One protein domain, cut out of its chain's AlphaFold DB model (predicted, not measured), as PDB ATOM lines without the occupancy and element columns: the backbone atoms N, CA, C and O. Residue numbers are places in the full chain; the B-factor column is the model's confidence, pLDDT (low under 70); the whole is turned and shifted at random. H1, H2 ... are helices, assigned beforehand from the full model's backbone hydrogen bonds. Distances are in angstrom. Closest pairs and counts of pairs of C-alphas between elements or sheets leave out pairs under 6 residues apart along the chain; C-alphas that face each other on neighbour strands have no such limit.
ATOM      1  N   ASP A   3     310.142 160.824 263.294       91.31
ATOM      2  CA  ASP A   3     309.582 159.461 263.184       91.31
ATOM      3  C   ASP A   3     310.489 158.356 263.767       91.31
ATOM      4  O   ASP A   3     310.058 157.219 263.917       91.31
ATOM      5  N   GLN A   4     311.750 158.670 264.080       91.81
ATOM      6  CA  GLN A   4     312.693 157.754 264.736       91.81
ATOM      7  C   GLN A   4     312.676 157.910 266.267       91.81
ATOM      8  O   GLN A   4     313.458 157.254 266.944       91.81
ATOM      9  N   GLY A   5     311.812 158.778 266.807       90.81
ATOM     10  CA  GLY A   5     311.667 159.029 268.244       90.81
ATOM     11  C   GLY A   5     312.381 160.279 268.765       90.81
ATOM     12  O   GLY A   5     312.242 160.585 269.941       90.81
ATOM     13  N   TYR A   6     313.107 161.023 267.922       91.56
ATOM     14  CA  TYR A   6     313.751 162.280 268.330       91.56
ATOM     15  C   TYR A   6     312.745 163.431 268.317       91.56
ATOM     16  O   TYR A   6     312.479 164.026 267.266       91.56
ATOM     17  N   ASP A   7     312.178 163.738 269.477       89.19
ATOM     18  CA  ASP A   7     311.081 164.696 269.625       89.19
ATOM     19  C   ASP A   7     311.426 165.936 270.465       89.19
ATOM     20  O   ASP A   7     310.557 166.767 270.734       89.19
ATOM     21  N   ASN A   8     312.702 166.111 270.815       90.06
ATOM     22  CA  ASN A   8     313.225 167.307 271.468       90.06
ATOM     23  C   ASN A   8     314.054 168.155 270.483       90.06
ATOM     24  O   ASN A   8     314.852 167.645 269.688       90.06
ATOM     25  N   PHE A   9     313.904 169.483 270.538       92.44
ATOM     26  CA  PHE A   9     314.661 170.390 269.677       92.44
ATOM     27  C   PHE A   9     316.179 170.334 269.929       92.44
ATOM     28  O   PHE A   9     316.951 170.424 268.973       92.44
ATOM     29  N   ASP A  10     316.633 170.171 271.177       91.19
ATOM     30  CA  ASP A  10     318.066 170.092 271.500       91.19
ATOM     31  C   ASP A  10     318.701 168.791 270.978       91.19
ATOM     32  O   ASP A  10     319.842 168.807 270.514       91.19
ATOM     33  N   GLU A  11     317.951 167.686 270.943       92.12
ATOM     34  CA  GLU A  11     318.395 166.433 270.315       92.12
ATOM     35  C   GLU A  11     318.590 166.610 268.809       92.12
ATOM     36  O   GLU A  11     319.663 166.316 268.278       92.12
ATOM     37  N   LEU A  12     317.591 167.174 268.120       93.12
ATOM     38  CA  LEU A  12     317.689 167.476 266.690       93.12
ATOM     39  C   LEU A  12     318.846 168.446 266.409       93.12
ATOM     40  O   LEU A  12     319.594 168.274 265.444       93.12
ATOM     41  N   LYS A  13     319.046 169.450 267.268       93.00
ATOM     42  CA  LYS A  13     320.178 170.379 267.189       93.00
ATOM     43  C   LYS A  13     321.517 169.647 267.305       93.00
ATOM     44  O   LYS A  13     322.427 169.967 266.547       93.00
ATOM     45  N   ARG A  14     321.662 168.661 268.193       91.62
ATOM     46  CA  ARG A  14     322.909 167.885 268.346       91.62
ATOM     47  C   ARG A  14     323.151 166.910 267.195       91.62
ATOM     48  O   ARG A  14     324.291 166.776 266.763       91.62
ATOM     49  N   LEU A  15     322.098 166.276 266.683       94.25
ATOM     50  CA  LEU A  15     322.192 165.269 265.620       94.25
ATOM     51  C   LEU A  15     322.469 165.880 264.247       94.25
ATOM     52  O   LEU A  15     323.340 165.409 263.523       94.25
ATOM     53  N   ILE A  16     321.725 166.930 263.885       93.56
ATOM     54  CA  ILE A  16     321.745 167.502 262.527       93.56
ATOM     55  C   ILE A  16     322.059 168.992 262.489       93.56
ATOM     56  O   ILE A  16     321.913 169.629 261.449       93.56
ATOM     57  N   ARG A  17     322.505 169.569 263.610       93.50
ATOM     58  CA  ARG A  17     322.960 170.968 263.690       93.50
ATOM     59  C   ARG A  17     321.882 171.997 263.346       93.50
ATOM     60  O   ARG A  17     322.199 173.135 262.988       93.50
ATOM     61  N   THR A  18     320.603 171.641 263.479       93.38
ATOM     62  CA  THR A  18     319.526 172.619 263.296       93.38
ATOM     63  C   THR A  18     319.634 173.751 264.321       93.38
ATOM     64  O   THR A  18     320.075 173.558 265.452       93.38
ATOM     65  N   GLY A  19     319.290 174.970 263.908       92.12
ATOM     66  CA  GLY A  19     319.390 176.162 264.750       92.12
ATOM     67  C   GLY A  19     320.812 176.685 264.998       92.12
ATOM     68  O   GLY A  19     320.935 177.740 265.605       92.12
ATOM     69  N   MET A  20     321.871 176.025 264.503       93.81
ATOM     70  CA  MET A  20     323.272 176.456 264.694       93.81
ATOM     71  C   MET A  20     323.813 177.392 263.597       93.81
ATOM     72  O   MET A  20     325.005 177.696 263.575       93.81
ATOM     73  N   GLY A  21     322.972 177.823 262.654       92.56
ATOM     74  CA  GLY A  21     323.367 178.790 261.626       92.56
ATOM     75  C   GLY A  21     323.589 180.204 262.191       92.56
ATOM     76  O   GLY A  21     323.230 180.472 263.338       92.56
ATOM     77  N   PRO A  22     324.089 181.158 261.383       91.25
ATOM     78  CA  PRO A  22     324.306 182.548 261.813       91.25
ATOM     79  C   PRO A  22     323.017 183.239 262.282       91.25
ATOM     80  O   PRO A  22     323.048 184.165 263.088       91.25
ATOM     81  N   CYS A  23     321.860 182.759 261.821       92.38
ATOM     82  CA  CYS A  23     320.551 183.216 262.272       92.38
ATOM     83  C   CYS A  23     320.113 182.640 263.631       92.38
ATOM     84  O   CYS A  23     319.038 183.007 264.100       92.38
ATOM     85  N   GLN A  24     320.884 181.732 264.242       91.81
ATOM     86  CA  GLN A  24     320.621 181.103 265.547       91.81
ATOM     87  C   GLN A  24     319.189 180.560 265.692       91.81
ATOM     88  O   GLN A  24     318.516 180.742 266.706       91.81
ATOM     89  N   GLY A  25     318.671 179.944 264.625       92.62
ATOM     90  CA  GLY A  25     317.346 179.331 264.637       92.62
ATOM     91  C   GLY A  25     316.170 180.311 264.669       92.62
ATOM     92  O   GLY A  25     315.073 179.901 265.034       92.62
ATOM     93  N   ARG A  26     316.340 181.582 264.275       91.44
ATOM     94  CA  ARG A  26     315.230 182.561 264.207       91.44
ATOM     95  C   ARG A  26     314.022 182.057 263.417       91.44
ATOM     96  O   ARG A  26     312.898 182.227 263.874       91.44
ATOM     97  N   THR A  27     314.264 181.391 262.288       92.44
ATOM     98  CA  THR A  27     313.201 180.857 261.422       92.44
ATOM     99  C   THR A  27     312.946 179.376 261.689       92.44
ATOM    100  O   THR A  27     311.848 178.992 262.082       92.44
ATOM    101  N   CYS A  28     313.967 178.527 261.520       94.06
ATOM    102  CA  CYS A  28     313.774 177.077 261.527       94.06
ATOM    103  C   CYS A  28     313.309 176.511 262.875       94.06
ATOM    104  O   CYS A  28     312.643 175.485 262.878       94.06
ATOM    105  N   ARG A  29     313.595 177.172 264.007       93.69
ATOM    106  CA  ARG A  29     313.167 176.701 265.333       93.69
ATOM    107  C   ARG A  29     311.651 176.562 265.434       93.69
ATOM    108  O   ARG A  29     311.176 175.488 265.771       93.69
ATOM    109  N   HIS A  30     310.914 177.616 265.085       92.69
ATOM    110  CA  HIS A  30     309.450 177.615 265.161       92.69
ATOM    111  C   HIS A  30     308.846 176.576 264.213       92.69
ATOM    112  O   HIS A  30     307.965 175.821 264.612       92.69
ATOM    113  N   LEU A  31     309.375 176.480 262.990       94.94
ATOM    114  CA  LEU A  31     308.919 175.503 261.997       94.94
ATOM    115  C   LEU A  31     309.132 174.058 262.471       94.94
ATOM    116  O   LEU A  31     308.263 173.209 262.309       94.94
ATOM    117  N   ILE A  32     310.280 173.777 263.089       94.81
ATOM    118  CA  ILE A  32     310.595 172.441 263.602       94.81
ATOM    119  C   ILE A  32     309.740 172.110 264.822       94.81
ATOM    120  O   ILE A  32     309.234 170.999 264.906       94.81
ATOM    121  N   MET A  33     309.533 173.053 265.742       94.44
ATOM    122  CA  MET A  33     308.639 172.843 266.885       94.44
ATOM    123  C   MET A  33     307.202 172.551 266.434       94.44
ATOM    124  O   MET A  33     306.580 171.627 266.949       94.44
ATOM    125  N   GLN A  34     306.695 173.263 265.420       94.81
ATOM    126  CA  GLN A  34     305.393 172.963 264.813       94.81
ATOM    127  C   GLN A  34     305.345 171.546 264.231       94.81
ATOM    128  O   GLN A  34     304.355 170.837 264.408       94.81
ATOM    129  N   GLU A  35     306.420 171.110 263.573       95.00
ATOM    130  CA  GLU A  35     306.509 169.762 263.015       95.00
ATOM    131  C   GLU A  35     306.549 168.677 264.100       95.00
ATOM    132  O   GLU A  35     305.894 167.643 263.961       95.00
ATOM    133  N   ILE A  36     307.257 168.930 265.206       94.69
ATOM    134  CA  ILE A  36     307.275 168.055 266.385       94.69
ATOM    135  C   ILE A  36     305.867 167.950 266.973       94.69
ATOM    136  O   ILE A  36     305.379 166.835 267.154       94.69
ATOM    137  N   THR A  37     305.178 169.071 267.213       95.31
ATOM    138  CA  THR A  37     303.790 169.070 267.707       95.31
ATOM    139  C   THR A  37     302.874 168.276 266.780       95.31
ATOM    140  O   THR A  37     302.115 167.429 267.247       95.31
ATOM    141  N   ARG A  38     302.977 168.478 265.461       95.06
ATOM    142  CA  ARG A  38     302.151 167.774 264.471       95.06
ATOM    143  C   ARG A  38     302.372 166.260 264.484       95.06
ATOM    144  O   ARG A  38     301.410 165.515 264.333       95.06
ATOM    145  N   LYS A  39     303.617 165.805 264.631       94.88
ATOM    146  CA  LYS A  39     303.967 164.376 264.576       94.88
ATOM    147  C   LYS A  39     303.805 163.645 265.905       94.88
ATOM    148  O   LYS A  39     303.522 162.454 265.896       94.88
ATOM    149  N   THR A  40     303.995 164.333 267.028       93.00
ATOM    150  CA  THR A  40     304.016 163.709 268.365       93.00
ATOM    151  C   THR A  40     302.784 164.012 269.208       93.00
ATOM    152  O   THR A  40     302.549 163.337 270.205       93.00
ATOM    153  N   GLY A  41     302.002 165.030 268.842       93.38
ATOM    154  CA  GLY A  41     300.859 165.500 269.626       93.38
ATOM    155  C   GLY A  41     301.230 166.283 270.891       93.38
ATOM    156  O   GLY A  41     300.329 166.745 271.591       93.38
ATOM    157  N   LYS A  42     302.524 166.469 271.194       91.69
ATOM    158  CA  LYS A  42     302.981 167.318 272.307       91.69
ATOM    159  C   LYS A  42     302.567 168.769 272.078       91.69
ATOM    160  O   LYS A  42     302.648 169.271 270.952       91.69
ATOM    161  N   LYS A  43     302.167 169.469 273.142       93.56
ATOM    162  CA  LYS A  43     301.878 170.902 273.037       93.56
ATOM    163  C   LYS A  43     303.162 171.653 272.718       93.56
ATOM    164  O   LYS A  43     304.243 171.258 273.139       93.56
ATOM    165  N   TYR A  44     303.017 172.751 271.991       91.69
ATOM    166  CA  TYR A  44     304.145 173.582 271.586       91.69
ATOM    167  C   TYR A  44     304.990 174.049 272.785       91.69
ATOM    168  O   TYR A  44     306.216 174.009 272.721       91.69
ATOM    169  N   ASP A  45     304.331 174.419 273.887       91.31
ATOM    170  CA  ASP A  45     304.973 174.924 275.107       91.31
ATOM    171  C   ASP A  45     305.683 173.834 275.928       91.31
ATOM    172  O   ASP A  45     306.555 174.147 276.735       91.31
ATOM    173  N   ASP A  46     305.352 172.560 275.694       91.25
ATOM    174  CA  ASP A  46     305.988 171.421 276.365       91.25
ATOM    175  C   ASP A  46     307.302 171.008 275.671       91.25
ATOM    176  O   ASP A  46     308.048 170.167 276.176       91.25
ATOM    177  N   ILE A  47     307.599 171.564 274.487       90.69
ATOM    178  CA  ILE A  47     308.828 171.269 273.748       90.69
ATOM    179  C   ILE A  47     309.960 172.115 274.328       90.69
ATOM    180  O   ILE A  47     310.063 173.316 274.064       90.69
ATOM    181  N   GLU A  48     310.847 171.474 275.086       86.12
ATOM    182  CA  GLU A  48     311.993 172.149 275.685       86.12
ATOM    183  C   GLU A  48     312.906 172.788 274.632       86.12
ATOM    184  O   GLU A  48     313.332 172.180 273.643       86.12
ATOM    185  N   LEU A  49     313.249 174.045 274.895       83.81
ATOM    186  CA  LEU A  49     314.238 174.791 274.144       83.81
ATOM    187  C   LEU A  49     315.500 174.935 274.990       83.81
ATOM    188  O   LEU A  49     315.450 175.369 276.138       83.81
ATOM    189  N   GLY A  50     316.649 174.610 274.396       82.94
ATOM    190  CA  GLY A  50     317.944 174.879 275.016       82.94
ATOM    191  C   GLY A  50     318.170 176.377 275.281       82.94
ATOM    192  O   GLY A  50     317.466 177.246 274.765       82.94
ATOM    193  N   ALA A  51     319.201 176.693 276.066       87.38
ATOM    194  CA  ALA A  51     319.480 178.063 276.494       87.38
ATOM    195  C   ALA A  51     319.775 179.030 275.328       87.38
ATOM    196  O   ALA A  51     320.597 178.741 274.453       87.38
ATOM    197  N   PHE A  52     319.190 180.229 275.393       88.81
ATOM    198  CA  PHE A  52     319.576 181.366 274.554       88.81
ATOM    199  C   PHE A  52     320.846 181.999 275.110       88.81
ATOM    200  O   PHE A  52     320.926 182.324 276.295       88.81
ATOM    201  N   ARG A  53     321.859 182.158 274.257       89.56
ATOM    202  CA  ARG A  53     323.167 182.690 274.647       89.56
ATOM    203  C   ARG A  53     323.474 183.962 273.852       89.56
ATOM    204  O   ARG A  53     323.184 183.992 272.656       89.56
ATOM    205  N   PRO A  54     324.045 185.001 274.484       89.50
ATOM    206  CA  PRO A  54     324.571 186.150 273.759       89.50
ATOM    207  C   PRO A  54     325.814 185.755 272.937       89.50
ATOM    208  O   PRO A  54     326.515 184.817 273.326       89.50
ATOM    209  N   PRO A  55     326.124 186.475 271.840       89.75
ATOM    210  CA  PRO A  55     325.389 187.613 271.276       89.75
ATOM    211  C   PRO A  55     324.215 187.192 270.365       89.75
ATOM    212  O   PRO A  55     324.298 186.233 269.603       89.75
ATOM    213  N   THR A  56     323.101 187.937 270.410       88.44
ATOM    214  CA  THR A  56     321.868 187.625 269.646       88.44
ATOM    215  C   THR A  56     322.041 187.758 268.130       88.44
ATOM    216  O   THR A  56     321.311 187.134 267.354       88.44
ATOM    217  N   LYS A  57     322.972 188.608 267.691       88.50
ATOM    218  CA  LYS A  57     323.427 188.741 266.304       88.50
ATOM    219  C   LYS A  57     324.909 188.363 266.265       88.50
ATOM    220  O   LYS A  57     325.611 188.683 267.225       88.50
ATOM    221  N   PRO A  58     325.386 187.717 265.192       89.50
ATOM    222  CA  PRO A  58     326.817 187.581 264.969       89.50
ATOM    223  C   PRO A  58     327.468 188.966 264.969       89.50
ATOM    224  O   PRO A  58     326.941 189.886 264.346       89.50
ATOM    225  N   ILE A  59     328.579 189.086 265.680       90.75
ATOM    226  CA  ILE A  59     329.444 190.265 265.709       90.75
ATOM    227  C   ILE A  59     330.851 189.810 265.350       90.75
ATOM    228  O   ILE A  59     331.206 188.647 265.583       90.75
ATOM    229  N   GLN A  60     331.644 190.704 264.775       90.44
ATOM    230  CA  GLN A  60     333.040 190.412 264.497       90.44
ATOM    231  C   GLN A  60     333.848 190.382 265.799       90.44
ATOM    232  O   GLN A  60     333.529 191.072 266.768       90.44
ATOM    233  N   LEU A  61     334.916 189.581 265.828       90.75
ATOM    234  CA  LEU A  61     335.761 189.454 267.020       90.75
ATOM    235  C   LEU A  61     336.448 190.780 267.377       90.75
ATOM    236  O   LEU A  61     336.574 191.105 268.554       90.75
ATOM    237  N   GLU A  62     336.827 191.576 266.377       91.06
ATOM    238  CA  GLU A  62     337.411 192.909 266.569       91.06
ATOM    239  C   GLU A  62     336.506 193.841 267.388       91.06
ATOM    240  O   GLU A  62     336.993 194.563 268.257       91.06
ATOM    241  N   GLN A  63     335.185 193.748 267.212       88.00
ATOM    242  CA  GLN A  63     334.214 194.565 267.943       88.00
ATOM    243  C   GLN A  63     334.177 194.210 269.434       88.00
ATOM    244  O   GLN A  63     333.926 195.069 270.275       88.00
ATOM    245  N   LEU A  64     334.466 192.951 269.784       87.25
ATOM    246  CA  LEU A  64     334.614 192.519 271.178       87.25
ATOM    247  C   LEU A  64     335.935 192.986 271.799       87.25
ATOM    248  O   LEU A  64     336.006 193.160 273.014       87.25
ATOM    249  N   MET A  65     336.972 193.189 270.984       89.06
ATOM    250  CA  MET A  65     338.311 193.600 271.422       89.06
ATOM    251  C   MET A  65     338.488 195.126 271.517       89.06
ATOM    252  O   MET A  65     339.567 195.584 271.885       89.06
ATOM    253  N   GLY A  66     337.448 195.911 271.213       80.06
ATOM    254  CA  GLY A  66     337.492 197.378 271.230       80.06
ATOM    255  C   GLY A  66     337.812 198.035 269.881       80.06
ATOM    256  O   GLY A  66     338.134 199.221 269.865       80.06
TER     257      GLY A  66
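What this domain is: This is residues 3 to 66 of the 71 residues of the protein "(2Fe-2S)-binding protein" of Clostridiaceae bacterium (UniProt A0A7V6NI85). With little regular structure, this is a small body of loops and two helices, H1 and H2, set about crosswise, from which residues 59 to 66, with the short H3, stick out at one end. The printed part has 64 residues with three named helices, H1, H2 and H3 in chain order, and no named strand; the class is all helix, with 25 residues in named elements. It is loose, with a radius of gyration of the C-alphas of 14.3 A, and spans 48 by 21 by 16 A.

How they stand to each other: H1, residues 9 to 16, and H2, residues 28 to 40, only just touch, with 3 pairs of C-alphas within 8 A; the closest are those of Phe 9 and Met 33, 7.1 A apart. H2 touches H1 with residues 29 to 33 alone. Their lines are about perpendicular, at 75 degrees. H3, residues 61 to 64, is apart from both. In H1 and H2 every O i to N i+4 pair is within hydrogen-bond range; H3 is too short for one.

Where its parts are: H1 begins at C-alpha 9 (314.661, 170.390, 269.677) and is 10.5 A long. H2 is 17.9 A long. H3, 5.3 A long, ends at C-alpha 64 (334.614, 192.519, 271.178).

The domain as a whole: The C-alphas farthest apart, of Gly 41 and Gly 66, are 48.6 A apart. The printed part has no cut, both links are long, and no printed residue is under 70 in pLDDT.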